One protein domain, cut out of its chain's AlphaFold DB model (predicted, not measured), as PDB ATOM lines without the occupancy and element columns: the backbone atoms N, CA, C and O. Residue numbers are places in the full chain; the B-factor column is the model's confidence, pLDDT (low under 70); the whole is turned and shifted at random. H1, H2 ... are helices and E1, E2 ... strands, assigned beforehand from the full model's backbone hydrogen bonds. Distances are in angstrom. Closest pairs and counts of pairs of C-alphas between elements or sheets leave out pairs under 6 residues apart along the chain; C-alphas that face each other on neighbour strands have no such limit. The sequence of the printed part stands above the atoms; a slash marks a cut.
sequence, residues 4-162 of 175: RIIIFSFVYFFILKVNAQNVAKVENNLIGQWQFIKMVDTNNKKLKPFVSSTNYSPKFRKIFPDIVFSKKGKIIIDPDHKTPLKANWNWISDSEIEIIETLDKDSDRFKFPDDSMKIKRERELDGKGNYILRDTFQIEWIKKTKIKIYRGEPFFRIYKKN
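Overview. This is residues 4 to 162 of the 175 residues of an uncharacterized protein of Flavobacteriaceae bacterium FS1-H7996/R (UniProt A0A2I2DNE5). The model is a small closed barrel of eight antiparallel strands with one long helix, H1, running away from it like a handle; residues 4 to 21 of H1 stick out free, while its last residues reach the barrel wall. Beyond the ring, E6 adds a ninth strand beside the first part of E7, the short H2 lies near the ends of E5 and E7 that meet there, and a long loop, residues 41 to 65, joins E1 to E2. The printed part has 159 residues with two named helices and nine named strands, in the order H1 E1 E2 E3 E4 E5 H2 E6 E7 E8 E9, and its class is mixed, helices and strands. The whole is loose, with a radius of gyration of the C-alphas of 18.9 A, and elongated, spanning 72 by 45 by 26 A, the arm of H1 making much of the length.

Arrangement. H1, residues 4 to 30, is on the barrel and outside it. Its residues 23 to 30 come within 10 A of the strands, and its closest C-alphas to E7, residues 131 to 142, are those of Asn 29 and Ile 142, 6.9 A apart. It lies over E4, residues 85 to 93, along which it runs at 26 degrees on the local plane, and only just over E7, where 3 of its C-alphas fall. In H1, 22 of 23 O i to N i+4 pairs are within hydrogen-bond range; H2, residues 108 to 111, is too short for such a pair. E1, residues 32 to 40, follows by a tight link and bends by 61 degrees at residue 37. E1 and E2, residues 66 to 69, form a hairpin, with N 34 and O 67 at 2.7 A. E3, residues 74 to 78, is the antiparallel neighbour of E2, with N 68 and O 76 at 3.0 A, and of E4, with N 75 and O 87 at 2.8 A. E4 and E5, residues 96 to 103, are a hairpin with N 88 and O 100 at 2.8 A. E1 to E5 are a meander, each strand the antiparallel neighbour of the one before; so are E6, residues 121 to 125, E7, E8, residues 146 to 150, and E9, residues 156 to 161. H2 is not on the barrel; its closest C-alpha to E5 is that of Phe 110, 6.5 A from Leu 103. E7 bends by 64 degrees at residue 139: E5 lies on one side of it, with N 99 and O 135 at 2.8 A, and on the other side are E6, with N 122 and O 134 at 2.9 A, and E8, with N 138 and O 150 at 2.9 A. E8 and E9 are a hairpin, with N 149 and O 157 at 2.9 A. E9 and E1 close the ring, with N 35 and O 160 at 2.8 A.

Along the chain. H1 begins at C-alpha 4, (264.314, 207.046, 248.338), and runs 41.3 A to C-alpha 30. E7, the longest strand, is 30.1 A long and begins at C-alpha 131, (228.013, 172.947, 226.366). E4 is 23.2 A long, and E1 and E5 are 22.3 A each. E9 is 16.4 A long and ends at C-alpha 161, (241.716, 193.529, 207.640).

Size, cuts and confidence. The two C-alphas farthest apart are those of Arg 4 and Asn 55, 72.9 A. Without residues 4 to 21, the body spans 40 by 39 by 26 A. The printed part has no cut, and the link E1 to E2, 25 residues, is long. The mean pLDDT of the printed part is 72.2; residues 4 to 24, 49 to 64, 73 to 86, 109 to 120 and 152 are under 70.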
ATOM      1  N   ARG A   4     264.060 208.147 249.291       45.16
ATOM      2  CA  ARG A   4     264.314 207.046 248.338       45.16
ATOM      3  C   ARG A   4     263.076 206.201 247.992       45.16
ATOM      4  O   ARG A   4     263.069 205.564 246.946       45.16
ATOM      5  N   ILE A   5     262.026 206.225 248.817       55.81
ATOM      6  CA  ILE A   5     260.808 205.415 248.608       55.81
ATOM      7  C   ILE A   5     259.857 206.074 247.590       55.81
ATOM      8  O   ILE A   5     259.210 205.382 246.807       55.81
ATOM      9  N   ILE A   6     259.820 207.410 247.530       55.88
ATOM     10  CA  ILE A   6     258.898 208.152 246.651       55.88
ATOM     11  C   ILE A   6     259.291 207.990 245.172       55.88
ATOM     12  O   ILE A   6     258.425 207.839 244.311       55.88
ATOM     13  N   ILE A   7     260.594 207.930 244.875       56.00
ATOM     14  CA  ILE A   7     261.108 207.772 243.504       56.00
ATOM     15  C   ILE A   7     260.767 206.381 242.942       56.00
ATOM     16  O   ILE A   7     260.358 206.268 241.787       56.00
ATOM     17  N   PHE A   8     260.847 205.329 243.765       53.25
ATOM     18  CA  PHE A   8     260.489 203.968 243.346       53.25
ATOM     19  C   PHE A   8     258.997 203.829 243.008       53.25
ATOM     20  O   PHE A   8     258.639 203.136 242.056       53.25
ATOM     21  N   SER A   9     258.128 204.535 243.738       58.00
ATOM     22  CA  SER A   9     256.680 204.510 243.496       58.00
ATOM     23  C   SER A   9     256.291 205.192 242.174       58.00
ATOM     24  O   SER A   9     255.435 204.695 241.442       58.00
ATOM     25  N   PHE A  10     256.969 206.287 241.807       58.78
ATOM     26  CA  PHE A  10     256.688 207.013 240.561       58.78
ATOM     27  C   PHE A  10     257.115 206.237 239.305       58.78
ATOM     28  O   PHE A  10     256.383 206.213 238.314       58.78
ATOM     29  N   VAL A  11     258.263 205.549 239.350       61.56
ATOM     30  CA  VAL A  11     258.742 204.713 238.234       61.56
ATOM     31  C   VAL A  11     257.812 203.516 238.004       61.56
ATOM     32  O   VAL A  11     257.476 203.207 236.860       61.56
ATOM     33  N   TYR A  12     257.317 202.893 239.077       59.53
ATOM     34  CA  TYR A  12     256.382 201.770 238.980       59.53
ATOM     35  C   TYR A  12     255.051 202.168 238.316       59.53
ATOM     36  O   TYR A  12     254.546 201.456 237.446       59.53
ATOM     37  N   PHE A  13     254.522 203.353 238.641       59.66
ATOM     38  CA  PHE A  13     253.277 203.853 238.046       59.66
ATOM     39  C   PHE A  13     253.406 204.146 236.541       59.66
ATOM     40  O   PHE A  13     252.459 203.937 235.778       59.66
ATOM     41  N   PHE A  14     254.582 204.593 236.089       60.00
ATOM     42  CA  PHE A  14     254.854 204.815 234.666       60.00
ATOM     43  C   PHE A  14     254.941 203.504 233.876       60.00
ATOM     44  O   PHE A  14     254.357 203.413 232.795       60.00
ATOM     45  N   ILE A  15     255.592 202.473 234.420       62.16
ATOM     46  CA  ILE A  15     255.730 201.167 233.752       62.16
ATOM     47  C   ILE A  15     254.356 200.509 233.541       62.16
ATOM     48  O   ILE A  15     254.061 200.026 232.445       62.16
ATOM     49  N   LEU A  16     253.473 200.558 234.546       59.56
ATOM     50  CA  LEU A  16     252.119 200.004 234.433       59.56
ATOM     51  C   LEU A  16     251.282 200.708 233.352       59.56
ATOM     52  O   LEU A  16     250.579 200.046 232.586       59.56
ATOM     53  N   LYS A  17     251.387 202.040 233.237       60.34
ATOM     54  CA  LYS A  17     250.660 202.799 232.206       60.34
ATOM     55  C   LYS A  17     251.136 202.484 230.790       60.34
ATOM     56  O   LYS A  17     250.301 202.380 229.893       60.34
ATOM     57  N   VAL A  18     252.443 202.320 230.581       63.41
ATOM     58  CA  VAL A  18     253.003 201.990 229.258       63.41
ATOM     59  C   VAL A  18     252.528 200.611 228.795       63.41
ATOM     60  O   VAL A  18     252.110 200.458 227.646       63.41
ATOM     61  N   ASN A  19     252.508 199.626 229.697       61.53
ATOM     62  CA  ASN A  19     252.023 198.284 229.375       61.53
ATOM     63  C   ASN A  19     250.521 198.284 229.053       61.53
ATOM     64  O   ASN A  19     250.125 197.755 228.018       61.53
ATOM     65  N   ALA A  20     249.693 198.971 229.848       58.94
ATOM     66  CA  ALA A  20     248.254 199.078 229.580       58.94
ATOM     67  C   ALA A  20     247.937 199.777 228.240       58.94
ATOM     68  O   ALA A  20     247.026 199.364 227.519       58.94
ATOM     69  N   GLN A  21     248.699 200.814 227.868       59.34
ATOM     70  CA  GLN A  21     248.535 201.500 226.580       59.34
ATOM     71  C   GLN A  21     248.889 200.609 225.383       59.34
ATOM     72  O   GLN A  21     248.216 200.675 224.351       59.34
ATOM     73  N   ASN A  22     249.926 199.774 225.505       64.50
ATOM     74  CA  ASN A  22     250.293 198.831 224.453       64.50
ATOM     75  C   ASN A  22     249.229 197.744 224.279       64.50
ATOM     76  O   ASN A  22     248.777 197.552 223.151       64.50
ATOM     77  N   VAL A  23     248.743 197.143 225.369       63.97
ATOM     78  CA  VAL A  23     247.668 196.133 225.329       63.97
ATOM     79  C   VAL A  23     246.420 196.696 224.642       63.97
ATOM     80  O   VAL A  23     245.934 196.135 223.660       63.97
ATOM     81  N   ALA A  24     245.964 197.885 225.056       68.25
ATOM     82  CA  ALA A  24     244.801 198.536 224.450       68.25
ATOM     83  C   ALA A  24     245.001 198.835 222.951       68.25
ATOM     84  O   ALA A  24     244.062 198.780 222.155       68.25
ATOM     85  N   LYS A  25     246.223 199.161 222.519       76.56
ATOM     86  CA  LYS A  25     246.543 199.399 221.102       76.56
ATOM     87  C   LYS A  25     246.509 198.106 220.282       76.56
ATOM     88  O   LYS A  25     246.079 198.137 219.126       76.56
ATOM     89  N   VAL A  26     246.968 196.996 220.853       76.75
ATOM     90  CA  VAL A  26     246.981 195.671 220.220       76.75
ATOM     91  C   VAL A  26     245.549 195.129 220.105       76.75
ATOM     92  O   VAL A  26     245.135 194.758 219.005       76.75
ATOM     93  N   GLU A  27     244.751 195.227 221.168       80.25
ATOM     94  CA  GLU A  27     243.326 194.868 221.171       80.25
ATOM     95  C   GLU A  27     242.528 195.691 220.142       80.25
ATOM     96  O   GLU A  27     241.781 195.152 219.321       80.25
ATOM     97  N   ASN A  28     242.751 197.010 220.082       84.12
ATOM     98  CA  ASN A  28     242.104 197.868 219.082       84.12
ATOM     99  C   ASN A  28     242.482 197.493 217.640       84.12
ATOM    100  O   ASN A  28     241.686 197.686 216.713       84.12
ATOM    101  N   ASN A  29     243.681 196.943 217.417       87.50
ATOM    102  CA  ASN A  29     244.036 196.433 216.100       87.50
ATOM    103  C   ASN A  29     243.212 195.196 215.739       87.50
ATOM    104  O   ASN A  29     242.897 195.067 214.556       87.50
ATOM    105  N   LEU A  30     242.817 194.358 216.708       85.62
ATOM    106  CA  LEU A  30     242.001 193.152 216.511       85.62
ATOM    107  C   LEU A  30     240.582 193.467 216.058       85.62
ATOM    108  O   LEU A  30     240.075 192.799 215.160       85.62
ATOM    109  N   ILE A  31     239.959 194.507 216.603       88.25
ATOM    110  CA  ILE A  31     238.567 194.848 216.286       88.25
ATOM    111  C   ILE A  31     238.410 195.163 214.790       88.25
ATOM    112  O   ILE A  31     239.030 196.092 214.269       88.25
ATOM    113  N   GLY A  32     237.554 194.421 214.090       87.25
ATOM    114  CA  GLY A  32     237.242 194.609 212.674       87.25
ATOM    115  C   GLY A  32     236.913 193.306 211.948       87.25
ATOM    116  O   GLY A  32     236.874 192.232 212.543       87.25
ATOM    117  N   GLN A  33     236.675 193.417 210.641       87.56
ATOM    118  CA  GLN A  33     236.478 192.274 209.752       87.56
ATOM    119  C   GLN A  33     237.811 191.854 209.130       87.56
ATOM    120  O   GLN A  33     238.559 192.689 208.618       87.56
ATOM    121  N   TRP A  34     238.078 190.556 209.139       88.31
ATOM    122  CA  TRP A  34     239.318 189.941 208.704       88.31
ATOM    123  C   TRP A  34     239.037 188.884 207.655       88.31
ATOM    124  O   TRP A  34     238.379 187.886 207.931       88.31
ATOM    125  N   GLN A  35     239.575 189.109 206.465       86.12
ATOM    126  CA  GLN A  35     239.464 188.183 205.358       86.12
ATOM    127  C   GLN A  35     240.600 187.168 205.392       86.12
ATOM    128  O   GLN A  35     241.772 187.558 205.498       86.12
ATOM    129  N   PHE A  36     240.280 185.881 205.277       86.06
ATOM    130  CA  PHE A  36     241.301 184.843 205.174       86.06
ATOM    131  C   PHE A  36     242.091 184.981 203.863       86.06
ATOM    132  O   PHE A  36     241.524 185.185 202.793       86.06
ATOM    133  N   ILE A  37     243.424 184.865 203.933       86.88
ATOM    134  CA  ILE A  37     244.286 184.944 202.740       86.88
ATOM    135  C   ILE A  37     244.986 183.619 202.461       86.88
ATOM    136  O   ILE A  37     245.013 183.155 201.321       86.88
ATOM    137  N   LYS A  38     245.680 183.070 203.463       86.44
ATOM    138  CA  LYS A  38     246.554 181.908 203.271       86.44
ATOM    139  C   LYS A  38     246.899 181.214 204.579       86.44
ATOM    140  O   LYS A  38     246.838 181.816 205.650       86.44
ATOM    141  N   MET A  39     247.374 179.981 204.440       87.50
ATOM    142  CA  MET A  39     248.081 179.263 205.492       87.50
ATOM    143  C   MET A  39     249.580 179.235 205.229       87.50
ATOM    144  O   MET A  39     250.025 179.240 204.074       87.50
ATOM    145  N   VAL A  40     250.350 179.185 206.308       85.81
ATOM    146  CA  VAL A  40     251.793 178.943 206.273       85.81
ATOM    147  C   VAL A  40     252.174 177.917 207.333       85.81
ATOM    148  O   VAL A  40     251.516 177.857 208.366       85.81
ATOM    149  N   ASP A  41     253.211 177.123 207.093       83.69
ATOM    150  CA  ASP A  41     253.780 176.253 208.127       83.69
ATOM    151  C   ASP A  41     254.567 177.063 209.177       83.69
ATOM    152  O   ASP A  41     254.614 178.302 209.147       83.69
ATOM    153  N   THR A  42     255.193 176.360 210.119       83.12
ATOM    154  CA  THR A  42     256.048 176.952 211.156       83.12
ATOM    155  C   THR A  42     257.270 177.685 210.602       83.12
ATOM    156  O   THR A  42     257.733 178.640 211.217       83.12
ATOM    157  N   ASN A  43     257.713 177.341 209.392       85.00
ATOM    158  CA  ASN A  43     258.821 177.976 208.680       85.00
ATOM    159  C   ASN A  43     258.355 179.093 207.721       85.00
ATOM    160  O   ASN A  43     259.111 179.540 206.859       85.00
ATOM    161  N   ASN A  44     257.104 179.558 207.843       83.69
ATOM    162  CA  ASN A  44     256.457 180.540 206.962       83.69
ATOM    163  C   ASN A  44     256.327 180.118 205.481       83.69
ATOM    164  O   ASN A  44     255.978 180.951 204.630       83.69
ATOM    165  N   LYS A  45     256.528 178.841 205.143       85.06
ATOM    166  CA  LYS A  45     256.301 178.329 203.791       85.06
ATOM    167  C   LYS A  45     254.804 178.275 203.519       85.06
ATOM    168  O   LYS A  45     254.019 177.791 204.331       85.06
ATOM    169  N   LYS A  46     254.381 178.789 202.361       84.81
ATOM    170  CA  LYS A  46     252.967 178.797 201.963       84.81
ATOM    171  C   LYS A  46     252.454 177.363 201.825       84.81
ATOM    172  O   LYS A  46     252.984 176.596 201.026       84.81
ATOM    173  N   LEU A  47     251.377 177.052 202.537       75.50
ATOM    174  CA  LEU A  47     250.662 175.790 202.401       75.50
ATOM    175  C   LEU A  47     249.484 175.965 201.443       75.50
ATOM    176  O   LEU A  47     248.824 177.010 201.419       75.50
ATOM    177  N   LYS A  48     249.211 174.934 200.641       70.75
ATOM    178  CA  LYS A  48     247.934 174.838 199.932       70.75
ATOM    179  C   LYS A  48     246.871 174.428 200.960       70.75
ATOM    180  O   LYS A  48     247.176 173.580 201.798       70.75
ATOM    181  N   PRO A  49     245.657 175.010 200.944       59.78
ATOM    182  CA  PRO A  49     244.558 174.489 201.746       59.78
ATOM    183  C   PRO A  49     244.374 173.013 201.418       59.78
ATOM    184  O   PRO A  49     244.076 172.672 200.275       59.78
ATOM    185  N   PHE A  50     244.665 172.150 202.395       53.56
ATOM    186  CA  PHE A  50     244.507 170.713 202.244       53.56
ATOM    187  C   PHE A  50     243.034 170.445 201.937       53.56
ATOM    188  O   PHE A  50     242.150 170.775 202.728       53.56
ATOM    189  N   VAL A  51     242.775 169.875 200.763       45.59
ATOM    190  CA  VAL A  51     241.540 169.139 200.517       45.59
ATOM    191  C   VAL A  51     241.742 167.823 201.251       45.59
ATOM    192  O   VAL A  51     242.624 167.054 200.872       45.59
ATOM    193  N   SER A  52     241.003 167.591 202.334       36.66
ATOM    194  CA  SER A  52     240.979 166.262 202.946       36.66
ATOM    195  C   SER A  52     240.436 165.285 201.904       36.66
ATOM    196  O   SER A  52     239.312 165.441 201.429       36.66
ATOM    197  N   SER A  53     241.263 164.326 201.497       32.06
ATOM    198  CA  SER A  53     240.892 163.223 200.616       32.06
ATOM    199  C   SER A  53     240.811 161.940 201.436       32.06
ATOM    200  O   SER A  53     241.577 161.006 201.213       32.06
ATOM    201  N   THR A  54     239.938 161.897 202.437       34.31
ATOM    202  CA  THR A  54     239.544 160.625 203.050       34.31
ATOM    203  C   THR A  54     238.170 160.245 202.512       34.31
ATOM    204  O   THR A  54     237.279 161.086 202.428       34.31
ATOM    205  N   ASN A  55     237.992 158.977 202.130       34.25
ATOM    206  CA  ASN A  55     236.770 158.450 201.497       34.25
ATOM    207  C   ASN A  55     235.494 158.581 202.359       34.25
ATOM    208  O   ASN A  55     234.406 158.279 201.882       34.25
ATOM    209  N   TYR A  56     235.623 159.046 203.605       35.47
ATOM    210  CA  TYR A  56     234.546 159.193 204.588       35.47
ATOM    211  C   TYR A  56     234.256 160.650 204.979       35.47
ATOM    212  O   TYR A  56     233.382 160.899 205.804       35.47
ATOM    213  N   SER A  57     234.970 161.626 204.411       33.38
ATOM    214  CA  SER A  57     234.674 163.048 204.599       33.38
ATOM    215  C   SER A  57     234.344 163.682 203.250       33.38
ATOM    216  O   SER A  57     235.093 163.480 202.292       33.38
ATOM    217  N   PRO A  58     233.256 164.470 203.142       30.81
ATOM    218  CA  PRO A  58     233.004 165.286 201.963       30.81
ATOM    219  C   PRO A  58     234.277 166.040 201.569       30.81
ATOM    220  O   PRO A  58     235.033 166.473 202.442       30.81
ATOM    221  N   LYS A  59     234.527 166.195 200.262       38.41
ATOM    222  CA  LYS A  59     235.645 166.984 199.720       38.41
ATOM    223  C   LYS A  59     235.483 168.451 200.123       38.41
ATOM    224  O   LYS A  59     235.100 169.296 199.317       38.41
ATOM    225  N   PHE A  60     235.782 168.777 201.369       35.00
ATOM    226  CA  PHE A  60     235.824 170.145 201.826       35.00
ATOM    227  C   PHE A  60     237.115 170.740 201.268       35.00
ATOM    228  O   PHE A  60     238.214 170.488 201.766       35.00
ATOM    229  N   ARG A  61     237.002 171.580 200.230       42.25
ATOM    230  CA  ARG A  61     237.917 172.721 200.152       42.25
ATOM    231  C   ARG A  61     237.642 173.496 201.432       42.25
ATOM    232  O   ARG A  61     236.652 174.213 201.487       42.25
ATOM    233  N   LYS A  62     238.460 173.300 202.469       48.50
ATOM    234  CA  LYS A  62     238.359 174.074 203.709       48.50
ATOM    235  C   LYS A  62     238.791 175.502 203.374       48.50
ATOM    236  O   LYS A  62     239.956 175.869 203.513       48.50
ATOM    237  N   ILE A  63     237.872 176.271 202.791       56.25
ATOM    238  CA  ILE A  63     237.980 177.720 202.713       56.25
ATOM    239  C   ILE A  63     237.843 178.152 204.161       56.25
ATOM    240  O   ILE A  63     236.839 177.869 204.805       56.25
ATOM    241  N   PHE A  64     238.912 178.704 204.726       66.50
ATOM    242  CA  PHE A  64     238.827 179.141 206.106       66.50
ATOM    243  C   PHE A  64     237.913 180.366 206.178       66.50
ATOM    244  O   PHE A  64     238.046 181.250 205.328       66.50
ATOM    245  N   PRO A  65     237.029 180.415 207.185       70.81
ATOM    246  CA  PRO A  65     236.106 181.520 207.386       70.81
ATOM    247  C   PRO A  65     236.807 182.865 207.454       70.81
ATOM    248  O   PRO A  65     237.870 182.983 208.066       70.81
ATOM    249  N   ASP A  66     236.127 183.897 206.973       80.19
ATOM    250  CA  ASP A  66     236.388 185.254 207.433       80.19
ATOM    251  C   ASP A  66     235.990 185.387 208.913       80.19
ATOM    252  O   ASP A  66     235.081 184.711 209.406       80.19
ATOM    253  N   ILE A  67     236.681 186.269 209.638       79.69
ATOM    254  CA  ILE A  67     236.475 186.473 211.076       79.69
ATOM    255  C   ILE A  67     236.126 187.932 211.336       79.69
ATOM    256  O   ILE A  67     236.809 188.841 210.866       79.69
ATOM    257  N   VAL A  68     235.086 188.182 212.125       83.62
ATOM    258  CA  VAL A  68     234.739 189.530 212.588       83.62
ATOM    259  C   VAL A  68     234.909 189.606 214.094       83.62
ATOM    260  O   VAL A  68     234.157 188.961 214.812       83.62
ATOM    261  N   PHE A  69     235.838 190.432 214.575       83.31
ATOM    262  CA  PHE A  69     235.973 190.758 215.996       83.31
ATOM    263  C   PHE A  69     235.274 192.086 216.283       83.31
ATOM    264  O   PHE A  69     235.646 193.127 215.737       83.31
ATOM    265  N   SER A  70     234.254 192.075 217.137       82.81
ATOM    266  CA  SER A  70     233.575 193.299 217.584       82.81
ATOM    267  C   SER A  70     234.087 193.772 218.946       82.81
ATOM    268  O   SER A  70     234.470 192.958 219.778       82.81
ATOM    269  N   LYS A  71     233.987 195.082 219.215       79.69
ATOM    270  CA  LYS A  71     234.358 195.697 220.507       79.69
ATOM    271  C   LYS A  71     233.565 195.154 221.709       79.69
ATOM    272  O   LYS A  71     233.988 195.310 222.841       79.69
ATOM    273  N   LYS A  72     232.401 194.537 221.474       75.62
ATOM    274  CA  LYS A  72     231.547 193.961 222.527       75.62
ATOM    275  C   LYS A  72     231.914 192.511 222.872       75.62
ATOM    276  O   LYS A  72     231.070 191.808 223.413       75.62
ATOM    277  N   GLY A  73     233.091 192.030 222.464       67.00
ATOM    278  CA  GLY A  73     233.471 190.637 222.694       67.00
ATOM    279  C   GLY A  73     232.629 189.641 221.892       67.00
ATOM    280  O   GLY A  73     232.498 188.500 222.295       67.00
ATOM    281  N   LYS A  74     232.016 190.034 220.763       67.12
ATOM    282  CA  LYS A  74     231.325 189.089 219.855       67.12
ATOM    283  C   LYS A  74     232.184 188.772 218.639       67.12
ATOM    284  O   LYS A  74     232.715 189.713 218.034       67.12
ATOM    285  N   ILE A  75     232.265 187.491 218.282       67.38
ATOM    286  CA  ILE A  75     232.846 186.993 217.036       67.38
ATOM    287  C   ILE A  75     231.768 186.423 216.139       67.38
ATOM    288  O   ILE A  75     230.888 185.676 216.566       67.38
ATOM    289  N   ILE A  76     231.898 186.746 214.859       57.53
ATOM    290  CA  ILE A  76     231.227 186.018 213.793       57.53
ATOM    291  C   ILE A  76     232.319 185.309 212.999       57.53
ATOM    292  O   ILE A  76     233.148 185.967 212.367       57.53
ATOM    293  N   ILE A  77     232.353 183.981 213.098       62.69
ATOM    294  CA  ILE A  77     233.152 183.130 212.218       62.69
ATOM    295  C   ILE A  77     232.186 182.681 211.135       62.69
ATOM    296  O   ILE A  77     231.160 182.088 211.454       62.69
ATOM    297  N   ASP A  78     232.472 182.993 209.879       50.09
ATOM    298  CA  ASP A  78     231.585 182.641 208.773       50.09
ATOM    299  C   ASP A  78     232.143 181.444 207.986       50.09
ATOM    300  O   ASP A  78     232.817 181.660 206.976       50.09
ATOM    301  N   PRO A  79     232.006 180.195 208.494       45.41
ATOM    302  CA  PRO A  79     232.702 179.023 207.949       45.41
ATOM    303  C   PRO A  79     232.373 178.773 206.482       45.41
ATOM    304  O   PRO A  79     233.269 178.382 205.744       45.41
ATOM    305  N   ASP A  80     231.137 179.063 206.061       45.81
ATOM    306  CA  ASP A  80     230.618 178.669 204.748       45.81
ATOM    307  C   ASP A  80     229.662 179.705 204.112       45.81
ATOM    308  O   ASP A  80     228.915 179.365 203.193       45.81
ATOM    309  N   HIS A  81     229.601 180.951 204.609       44.47
ATOM    310  CA  HIS A  81     228.641 182.004 204.199       44.47
ATOM    311  C   HIS A  81     227.149 181.666 204.395       44.47
ATOM    312  O   HIS A  81     226.285 182.502 204.124       44.47
ATOM    313  N   LYS A  82     226.826 180.457 204.877       39.44
ATOM    314  CA  LYS A  82     225.454 179.948 205.054       39.44
ATOM    315  C   LYS A  82     225.002 179.898 206.515       39.44
ATOM    316  O   LYS A  82     223.843 180.184 206.793       39.44
ATOM    317  N   THR A  83     225.899 179.583 207.448       49.31
ATOM    318  CA  THR A  83     225.601 179.520 208.891       49.31
ATOM    319  C   THR A  83     226.754 180.127 209.689       49.31
ATOM    320  O   THR A  83     227.699 179.417 210.040       49.31
ATOM    321  N   PRO A  84     226.717 181.441 209.967       54.25
ATOM    322  CA  PRO A  84     227.734 182.076 210.789       54.25
ATOM    323  C   PRO A  84     227.727 181.478 212.198       54.25
ATOM    324  O   PRO A  84     226.706 181.510 212.889       54.25
ATOM    325  N   LEU A  85     228.881 180.985 212.644       63.50
ATOM    326  CA  LEU A  85     229.100 180.636 214.040       63.50
ATOM    327  C   LEU A  85     229.167 181.936 214.833       63.50
ATOM    328  O   LEU A  85     230.057 182.771 214.640       63.50
ATOM    329  N   LYS A  86     228.183 182.113 215.711       66.69
ATOM    330  CA  LYS A  86     228.154 183.211 216.670       66.69
ATOM    331  C   LYS A  86     228.835 182.723 217.935       66.69
ATOM    332  O   LYS A  86     228.313 181.854 218.621       66.69
ATOM    333  N   ALA A  87     229.986 183.304 218.226       74.31
ATOM    334  CA  ALA A  87     230.731 183.055 219.447       74.31
ATOM    335  C   ALA A  87     230.979 184.384 220.161       74.31
ATOM    336  O   ALA A  87     230.867 185.462 219.568       74.31
ATOM    337  N   ASN A  88     231.339 184.317 221.432       80.56
ATOM    338  CA  ASN A  88     231.944 185.439 222.129       80.56
ATOM    339  C   ASN A  88     233.468 185.292 222.120       80.56
ATOM    340  O   ASN A  88     233.999 184.226 221.813       80.56
ATOM    341  N   TRP A  89     234.175 186.372 222.424       82.12
ATOM    342  CA  TRP A  89     235.611 186.367 222.617       82.12
ATOM    343  C   TRP A  89     236.035 187.285 223.731       82.12
ATOM    344  O   TRP A  89     235.453 188.355 223.916       82.12
ATOM    345  N   ASN A  90     237.098 186.867 224.401       82.19
ATOM    346  CA  ASN A  90     237.760 187.642 225.426       82.19
ATOM    347  C   ASN A  90     239.225 187.836 225.050       82.19
ATOM    348  O   ASN A  90     239.882 186.927 224.533       82.19
ATOM    349  N   TRP A  91     239.731 189.032 225.323       80.06
ATOM    350  CA  TRP A  91     241.161 189.294 225.290       80.06
ATOM    351  C   TRP A  91     241.784 188.722 226.564       80.06
ATOM    352  O   TRP A  91     241.387 189.122 227.658       80.06
ATOM    353  N   ILE A  92     242.721 187.780 226.434       81.44
ATOM    354  CA  ILE A  92     243.461 187.242 227.586       81.44
ATOM    355  C   ILE A  92     244.774 188.011 227.734       81.44
ATOM    356  O   ILE A  92     245.104 188.491 228.818       81.44
ATOM    357  N   SER A  93     245.529 188.138 226.642       79.25
ATOM    358  CA  SER A  93     246.846 188.773 226.625       79.25
ATOM    359  C   SER A  93     247.218 189.255 225.221       79.25
ATOM    360  O   SER A  93     246.488 189.032 224.259       79.25
ATOM    361  N   ASP A  94     248.390 189.881 225.081       76.12
ATOM    362  CA  ASP A  94     248.915 190.345 223.787       76.12
ATOM    363  C   ASP A  94     249.068 189.234 222.736       76.12
ATOM    364  O   ASP A  94     249.069 189.512 221.533       76.12
ATOM    365  N   SER A  95     249.185 187.985 223.185       81.69
ATOM    366  CA  SER A  95     249.384 186.812 222.341       81.69
ATOM    367  C   SER A  95     248.248 185.800 222.435       81.69
ATOM    368  O   SER A  95     248.345 184.755 221.800       81.69
ATOM    369  N   GLU A  96     247.182 186.056 223.200       85.06
ATOM    370  CA  GLU A  96     246.130 185.063 223.433       85.06
ATOM    371  C   GLU A  96     244.730 185.667 223.459       85.06
ATOM    372  O   GLU A  96     244.453 186.679 224.107       85.06
ATOM    373  N   ILE A  97     243.821 184.975 222.779       85.31
ATOM    374  CA  ILE A  97     242.391 185.257 222.801       85.31
ATOM    375  C   ILE A  97     241.625 183.989 223.140       85.31
ATOM    376  O   ILE A  97     241.977 182.892 222.707       85.31
ATOM    377  N   GLU A  98     240.547 184.160 223.886       86.50
ATOM    378  CA  GLU A  98     239.585 183.106 224.158       86.50
ATOM    379  C   GLU A  98     238.409 183.242 223.202       86.50
ATOM    380  O   GLU A  98     237.915 184.348 222.987       86.50
ATOM    381  N   ILE A  99     237.932 182.125 222.666       83.38
ATOM    382  CA  ILE A  99     236.679 182.044 221.923       83.38
ATOM    383  C   ILE A  99     235.718 181.196 222.736       83.38
ATOM    384  O   ILE A  99     236.038 180.062 223.080       83.38
ATOM    385  N   ILE A 100     234.541 181.741 223.015       84.62
ATOM    386  CA  ILE A 100     233.508 181.084 223.808       84.62
ATOM    387  C   ILE A 100     232.327 180.783 222.898       84.62
ATOM    388  O   ILE A 100     231.644 181.695 222.424       84.62
ATOM    389  N   GLU A 101     232.072 179.505 222.671       84.81
ATOM    390  CA  GLU A 101     230.914 179.017 221.935       84.81
ATOM    391  C   GLU A 101     229.933 178.353 222.905       84.81
ATOM    392  O   GLU A 101     230.326 177.552 223.749       84.81
ATOM    393  N   THR A 102     228.647 178.679 222.779       84.69
ATOM    394  CA  THR A 102     227.578 177.953 223.470       84.69
ATOM    395  C   THR A 102     226.921 177.017 222.475       84.69
ATOM    396  O   THR A 102     226.387 177.462 221.457       84.69
ATOM    397  N   LEU A 103     226.970 175.727 222.773       82.44
ATOM    398  CA  LEU A 103     226.426 174.672 221.950       82.44
ATOM    399  C   LEU A 103     225.181 174.090 222.610       82.44
ATOM    400  O   LEU A 103     225.260 173.472 223.672       82.44
ATOM    401  N   ASP A 104     224.044 174.303 221.956       83.19
ATOM    402  CA  ASP A 104     222.748 173.818 222.416       83.19
ATOM    403  C   ASP A 104     222.747 172.288 222.505       83.19
ATOM    404  O   ASP A 104     223.214 171.616 221.577       83.19
ATOM    405  N   LYS A 105     222.216 171.750 223.606       82.69
ATOM    406  CA  LYS A 105     222.055 170.307 223.829       82.69
ATOM    407  C   LYS A 105     221.260 169.597 222.740       82.69
ATOM    408  O   LYS A 105     221.514 168.427 222.459       82.69
ATOM    409  N   ASP A 106     220.348 170.323 222.103       81.81
ATOM    410  CA  ASP A 106     219.483 169.790 221.056       81.81
ATOM    411  C   ASP A 106     220.132 169.896 219.662       81.81
ATOM    412  O   ASP A 106     219.574 169.433 218.669       81.81
ATOM    413  N   SER A 107     221.333 170.484 219.558       75.12
ATOM    414  CA  SER A 107     222.051 170.592 218.286       75.12
ATOM    415  C   SER A 107     222.727 169.279 217.882       75.12
ATOM    416  O   SER A 107     223.314 168.574 218.700       75.12
ATOM    417  N   ASP A 108     222.767 168.983 216.582       70.94
ATOM    418  CA  ASP A 108     223.476 167.798 216.065       70.94
ATOM    419  C   ASP A 108     224.972 167.791 216.423       70.94
ATOM    420  O   ASP A 108     225.580 166.738 216.623       70.94
ATOM    421  N   ARG A 109     225.564 168.981 216.567       68.56
ATOM    422  CA  ARG A 109     226.958 169.175 216.986       68.56
ATOM    423  C   ARG A 109     227.198 168.785 218.447       68.56
ATOM    424  O   ARG A 109     228.341 168.508 218.801       68.56
ATOM    425  N   PHE A 110     226.162 168.741 219.285       66.69
ATOM    426  CA  PHE A 110     226.266 168.327 220.685       66.69
ATOM    427  C   PHE A 110     226.619 166.845 220.831       66.69
ATOM    428  O   PHE A 110     227.342 166.471 221.750       66.69
ATOM    429  N   LYS A 111     226.158 166.005 219.894       64.00
ATOM    430  CA  LYS A 111     226.412 164.552 219.890       64.00
ATOM    431  C   LYS A 111     227.853 164.198 219.518       64.00
ATOM    432  O   LYS A 111     228.340 163.142 219.903       64.00
ATOM    433  N   PHE A 112     228.525 165.083 218.782       61.31
ATOM    434  CA  PHE A 112     229.886 164.886 218.286       61.31
ATOM    435  C   PHE A 112     230.703 166.166 218.463       61.31
ATOM    436  O   PHE A 112     231.011 166.850 217.480       61.31
ATOM    437  N   PRO A 113     231.041 166.538 219.705       57.91
ATOM    438  CA  PRO A 113     231.946 167.648 219.913       57.91
ATOM    439  C   PRO A 113     233.304 167.242 219.328       57.91
ATOM    440  O   PRO A 113     233.896 166.245 219.727       57.91
ATOM    441  N   ASP A 114     233.738 167.960 218.295       57.00
ATOM    442  CA  ASP A 114     234.917 167.618 217.499       57.00
ATOM    443  C   ASP A 114     236.200 167.730 218.341       57.00
ATOM    444  O   ASP A 114     236.805 168.802 218.440       57.00
ATOM    445  N   ASP A 115     236.590 166.614 218.959       55.19
ATOM    446  CA  ASP A 115     237.804 166.463 219.769       55.19
ATOM    447  C   ASP A 115     239.050 166.174 218.904       55.19
ATOM    448  O   ASP A 115     240.151 165.988 219.420       55.19
ATOM    449  N   SER A 116     238.919 166.165 217.568       51.19
ATOM    450  CA  SER A 116     240.046 165.909 216.658       51.19
ATOM    451  C   SER A 116     241.022 167.088 216.544       51.19
ATOM    452  O   SER A 116     242.159 166.931 216.086       51.19
ATOM    453  N   MET A 117     240.608 168.285 216.971       52.75
ATOM    454  CA  MET A 117     241.467 169.462 216.986       52.75
ATOM    455  C   MET A 117     242.337 169.472 218.249       52.75
ATOM    456  O   MET A 117     241.821 169.551 219.357       52.75
ATOM    457  N   LYS A 118     243.668 169.507 218.081       55.38
ATOM    458  CA  LYS A 118     244.661 169.746 219.155       55.38
ATOM    459  C   LYS A 118     244.631 171.193 219.686       55.38
ATOM    460  O   LYS A 118     245.666 171.822 219.881       55.38
ATOM    461  N   ILE A 119     243.443 171.758 219.848       63.88
ATOM    462  CA  ILE A 119     243.225 173.060 220.472       63.88
ATOM    463  C   ILE A 119     243.116 172.822 221.976       63.88
ATOM    464  O   ILE A 119     242.501 171.847 222.403       63.88
ATOM    465  N   LYS A 120     243.682 173.721 222.790       69.62
ATOM    466  CA  LYS A 120     243.349 173.764 224.215       69.62
ATOM    467  C   LYS A 120     241.881 174.187 224.330       69.62
ATOM    468  O   LYS A 120     241.573 175.370 224.184       69.62
ATOM    469  N   ARG A 121     241.002 173.198 224.495       77.88
ATOM    470  CA  ARG A 121     239.558 173.365 224.633       77.88
ATOM    471  C   ARG A 121     239.138 172.981 226.041       77.88
ATOM    472  O   ARG A 121     239.351 171.846 226.459       77.88
ATOM    473  N   GLU A 122     238.500 173.909 226.734       82.31
ATOM    474  CA  GLU A 122     237.803 173.633 227.988       82.31
ATOM    475  C   GLU A 122     236.305 173.482 227.700       82.31
ATOM    476  O   GLU A 122     235.754 174.143 226.813       82.31
ATOM    477  N   ARG A 123     235.655 172.558 228.413       83.50
ATOM    478  CA  ARG A 123     234.238 172.233 228.242       83.50
ATOM    479  C   ARG A 123     233.551 172.253 229.596       83.50
ATOM    480  O   ARG A 123     233.987 171.572 230.519       83.50
ATOM    481  N   GLU A 124     232.447 172.974 229.668       88.00
ATOM    482  CA  GLU A 124     231.583 173.041 230.844       88.00
ATOM    483  C   GLU A 124     230.124 172.874 230.408       88.00
ATOM    484  O   GLU A 124     229.780 173.200 229.272       88.00
ATOM    485  N   LEU A 125     229.268 172.345 231.282       88.38
ATOM    486  CA  LEU A 125     227.821 172.366 231.078       88.38
ATOM    487  C   LEU A 125     227.229 173.579 231.791       88.38
ATOM    488  O   LEU A 125     227.507 173.800 232.967       88.38
ATOM    489  N   ASP A 126     226.389 174.343 231.100       88.19
ATOM    490  CA  ASP A 126     225.597 175.380 231.755       88.19
ATOM    491  C   ASP A 126     224.433 174.768 232.562       88.19
ATOM    492  O   ASP A 126     224.101 173.586 232.442       88.19
ATOM    493  N   GLY A 127     223.749 175.591 233.362       87.38
ATOM    494  CA  GLY A 127     222.589 175.155 234.155       87.38
ATOM    495  C   GLY A 127     221.372 174.685 233.340       87.38
ATOM    496  O   GLY A 127     220.370 174.286 233.926       87.38
ATOM    497  N   LYS A 128     221.424 174.744 232.003       90.31
ATOM    498  CA  LYS A 128     220.382 174.270 231.077       90.31
ATOM    499  C   LYS A 128     220.798 172.992 230.333       90.31
ATOM    500  O   LYS A 128     219.982 172.436 229.591       90.31
ATOM    501  N   GLY A 129     222.026 172.519 230.551       86.38
ATOM    502  CA  GLY A 129     222.604 171.344 229.907       86.38
ATOM    503  C   GLY A 129     223.281 171.623 228.562       86.38
ATOM    504  O   GLY A 129     223.603 170.671 227.859       86.38
ATOM    505  N   ASN A 130     223.503 172.886 228.188       87.12
ATOM    506  CA  ASN A 130     224.260 173.246 226.985       87.12
ATOM    507  C   ASN A 130     225.760 173.150 227.254       87.12
ATOM    508  O   ASN A 130     226.206 173.437 228.366       87.12
ATOM    509  N   TYR A 131     226.561 172.849 226.231       86.38
ATOM    510  CA  TYR A 131     228.013 172.947 226.366       86.38
ATOM    511  C   TYR A 131     228.483 174.389 226.182       86.38
ATOM    512  O   TYR A 131     228.164 175.045 225.193       86.38
ATOM    513  N   ILE A 132     229.316 174.857 227.102       85.62
ATOM    514  CA  ILE A 132     230.163 176.031 226.936       85.62
ATOM    515  C   ILE A 132     231.539 175.519 226.511       85.62
ATOM    516  O   ILE A 132     232.219 174.833 227.275       85.62
ATOM    517  N   LEU A 133     231.928 175.825 225.277       84.12
ATOM    518  CA  LEU A 133     233.224 175.479 224.706       84.12
ATOM    519  C   LEU A 133     234.119 176.715 224.738       84.12
ATOM    520  O   LEU A 133     233.756 177.755 224.185       84.12
ATOM    521  N   ARG A 134     235.286 176.597 225.365       85.25
ATOM    522  CA  ARG A 134     236.287 177.664 225.453       85.25
ATOM    523  C   ARG A 134     237.539 177.234 224.715       85.25
ATOM    524  O   ARG A 134     238.261 176.359 225.183       85.25
ATOM    525  N   ASP A 135     237.789 177.848 223.566       83.00
ATOM    526  CA  ASP A 135     238.982 177.594 222.767       83.00
ATOM    527  C   ASP A 135     239.978 178.751 222.923       83.00
ATOM    528  O   ASP A 135     239.660 179.896 222.596       83.00
ATOM    529  N   THR A 136     241.212 178.465 223.346       83.69
ATOM    530  CA  THR A 136     242.285 179.475 223.367       83.69
ATOM    531  C   THR A 136     243.040 179.489 222.041       83.69
ATOM    532  O   THR A 136     243.567 178.462 221.600       83.69
ATOM    533  N   PHE A 137     243.119 180.651 221.388       84.50
ATOM    534  CA  PHE A 137     243.926 180.850 220.183       84.50
ATOM    535  C   PHE A 137     245.133 181.727 220.491       84.50
ATOM    536  O   PHE A 137     245.029 182.705 221.232       84.50
ATOM    537  N   GLN A 138     246.251 181.424 219.839       86.62
ATOM    538  CA  GLN A 138     247.468 182.214 219.952       86.62
ATOM    539  C   GLN A 138     247.579 183.200 218.786       86.62
ATOM    540  O   GLN A 138     247.434 182.839 217.615       86.62
ATOM    541  N   ILE A 139     247.840 184.462 219.103       87.06
ATOM    542  CA  ILE A 139     248.155 185.523 218.154       87.06
ATOM    543  C   ILE A 139     249.676 185.622 218.071       87.06
ATOM    544  O   ILE A 139     250.326 186.144 218.966       87.06
ATOM    545  N   GLU A 140     250.240 185.159 216.956       88.75
ATOM    546  CA  GLU A 140     251.679 185.277 216.692       88.75
ATOM    547  C   GLU A 140     252.072 186.750 216.504       88.75
ATOM    548  O   GLU A 140     253.093 187.226 216.987       88.75
ATOM    549  N   TRP A 141     251.251 187.485 215.751       90.31
ATOM    550  CA  TRP A 141     251.365 188.930 215.629       90.31
ATOM    551  C   TRP A 141     250.075 189.529 215.093       90.31
ATOM    552  O   TRP A 141     249.353 188.931 214.284       90.31
ATOM    553  N   ILE A 142     249.850 190.786 215.465       88.56
ATOM    554  CA  ILE A 142     248.758 191.593 214.950       88.56
ATOM    555  C   ILE A 142     249.236 192.989 214.559       88.56
ATOM    556  O   ILE A 142     249.891 193.709 215.307       88.56
ATOM    557  N   LYS A 143     248.907 193.375 213.328       89.25
ATOM    558  CA  LYS A 143     249.175 194.694 212.754       89.25
ATOM    559  C   LYS A 143     247.848 195.325 212.349       89.25
ATOM    560  O   LYS A 143     246.851 194.633 212.179       89.25
ATOM    561  N   LYS A 144     247.847 196.631 212.068       87.75
ATOM    562  CA  LYS A 144     246.643 197.363 211.621       87.75
ATOM    563  C   LYS A 144     245.898 196.711 210.445       87.75
ATOM    564  O   LYS A 144     244.699 196.908 210.309       87.75
ATOM    565  N   THR A 145     246.598 195.983 209.570       91.06
ATOM    566  CA  THR A 145     246.035 195.438 208.321       91.06
ATOM    567  C   THR A 145     246.177 193.932 208.164       91.06
ATOM    568  O   THR A 145     245.629 193.386 207.207       91.06
ATOM    569  N   LYS A 146     246.910 193.248 209.047       93.06
ATOM    570  CA  LYS A 146     247.149 191.804 208.960       93.06
ATOM    571  C   LYS A 146     247.214 191.186 210.355       93.06
ATOM    572  O   LYS A 146     247.684 191.841 211.282       93.06
ATOM    573  N   ILE A 147     246.835 189.921 210.462       91.75
ATOM    574  CA  ILE A 147     246.975 189.117 211.679       91.75
ATOM    575  C   ILE A 147     247.411 187.697 211.308       91.75
ATOM    576  O   ILE A 147     247.023 187.187 210.249       91.75
ATOM    577  N   LYS A 148     248.229 187.079 212.164       91.56
ATOM    578  CA  LYS A 148     248.636 185.673 212.074       91.56
ATOM    579  C   LYS A 148     248.201 184.954 213.348       91.56
ATOM    580  O   LYS A 148     248.613 185.338 214.437       91.56
ATOM    581  N   ILE A 149     247.351 183.941 213.190       88.25
ATOM    582  CA  ILE A 149     246.721 183.199 214.290       88.25
ATOM    583  C   ILE A 149     247.150 181.733 214.225       88.25
ATOM    584  O   ILE A 149     247.182 181.138 213.142       88.25
ATOM    585  N   TYR A 150     247.427 181.160 215.388       84.12
ATOM    586  CA  TYR A 150     247.702 179.751 215.626       84.12
ATOM    587  C   TYR A 150     246.604 179.124 216.491       84.12
ATOM    588  O   TYR A 150     246.098 179.741 217.429       84.12
ATOM    589  N   ARG A 151     246.220 177.890 216.153       75.50
ATOM    590  CA  ARG A 151     245.141 177.136 216.815       75.50
ATOM    591  C   ARG A 151     245.557 175.696 217.144       75.50
ATOM    592  O   ARG A 151     244.759 174.787 216.979       75.50
ATOM    593  N   GLY A 152     246.818 175.443 217.493       68.88
ATOM    594  CA  GLY A 152     247.275 174.071 217.786       68.88
ATOM    595  C   GLY A 152     247.400 173.143 216.562       68.88
ATOM    596  O   GLY A 152     247.714 171.964 216.697       68.88
ATOM    597  N   GLU A 153     247.155 173.662 215.359       74.75
ATOM    598  CA  GLU A 153     247.354 172.974 214.079       74.75
ATOM    599  C   GLU A 153     248.816 173.142 213.620       74.75
ATOM    600  O   GLU A 153     249.425 174.148 213.964       74.75
ATOM    601  N   PRO A 154     249.404 172.264 212.780       77.88
ATOM    602  CA  PRO A 154     250.790 172.408 212.298       77.88
ATOM    603  C   PRO A 154     250.975 173.555 211.275       77.88
ATOM    604  O   PRO A 154     251.824 173.496 210.387       77.88
ATOM    605  N   PHE A 155     250.139 174.589 211.347       81.94
ATOM    606  CA  PHE A 155     250.150 175.746 210.471       81.94
ATOM    607  C   PHE A 155     249.541 176.973 211.149       81.94
ATOM    608  O   PHE A 155     248.737 176.896 212.075       81.94
ATOM    609  N   PHE A 156     249.884 178.135 210.607       85.81
ATOM    610  CA  PHE A 156     249.302 179.416 210.959       85.81
ATOM    611  C   PHE A 156     248.343 179.887 209.878       85.81
ATOM    612  O   PHE A 156     248.583 179.709 208.678       85.81
ATOM    613  N   ARG A 157     247.291 180.582 210.300       86.62
ATOM    614  CA  ARG A 157     246.324 181.229 209.411       86.62
ATOM    615  C   ARG A 157     246.624 182.720 209.347       86.62
ATOM    616  O   ARG A 157     246.806 183.363 210.380       86.62
ATOM    617  N   ILE A 158     246.680 183.272 208.138       90.06
ATOM    618  CA  ILE A 158     246.949 184.694 207.910       90.06
ATOM    619  C   ILE A 158     245.707 185.356 207.331       90.06
ATOM    620  O   ILE A 158     245.204 184.940 206.282       90.06
ATOM    621  N   TYR A 159     245.289 186.441 207.978       90.25
ATOM    622  CA  TYR A 159     244.157 187.256 207.559       90.25
ATOM    623  C   TYR A 159     244.591 188.685 207.245       90.25
ATOM    624  O   TYR A 159     245.624 189.172 207.721       90.25
ATOM    625  N   LYS A 160     243.780 189.378 206.446       92.56
ATOM    626  CA  LYS A 160     243.909 190.809 206.160       92.56
ATOM    627  C   LYS A 160     242.654 191.533 206.593       92.56
ATOM    628  O   LYS A 160     241.550 191.060 206.366       92.56
ATOM    629  N   LYS A 161     242.832 192.702 207.196       91.81
ATOM    630  CA  LYS A 161     241.716 193.529 207.640       91.81
ATOM    631  C   LYS A 161     240.991 194.085 206.418       91.81
ATOM    632  O   LYS A 161     241.616 194.754 205.586       91.81
ATOM    633  N   ASN A 162     239.695 193.817 206.311       85.25
ATOM    634  CA  ASN A 162     238.850 194.483 205.335       85.25
ATOM    635  C   ASN A 162     238.761 195.956 205.718       85.25
ATOM    636  O   ASN A 162     238.567 196.304 206.885       85.25
TER     637      ASN A 162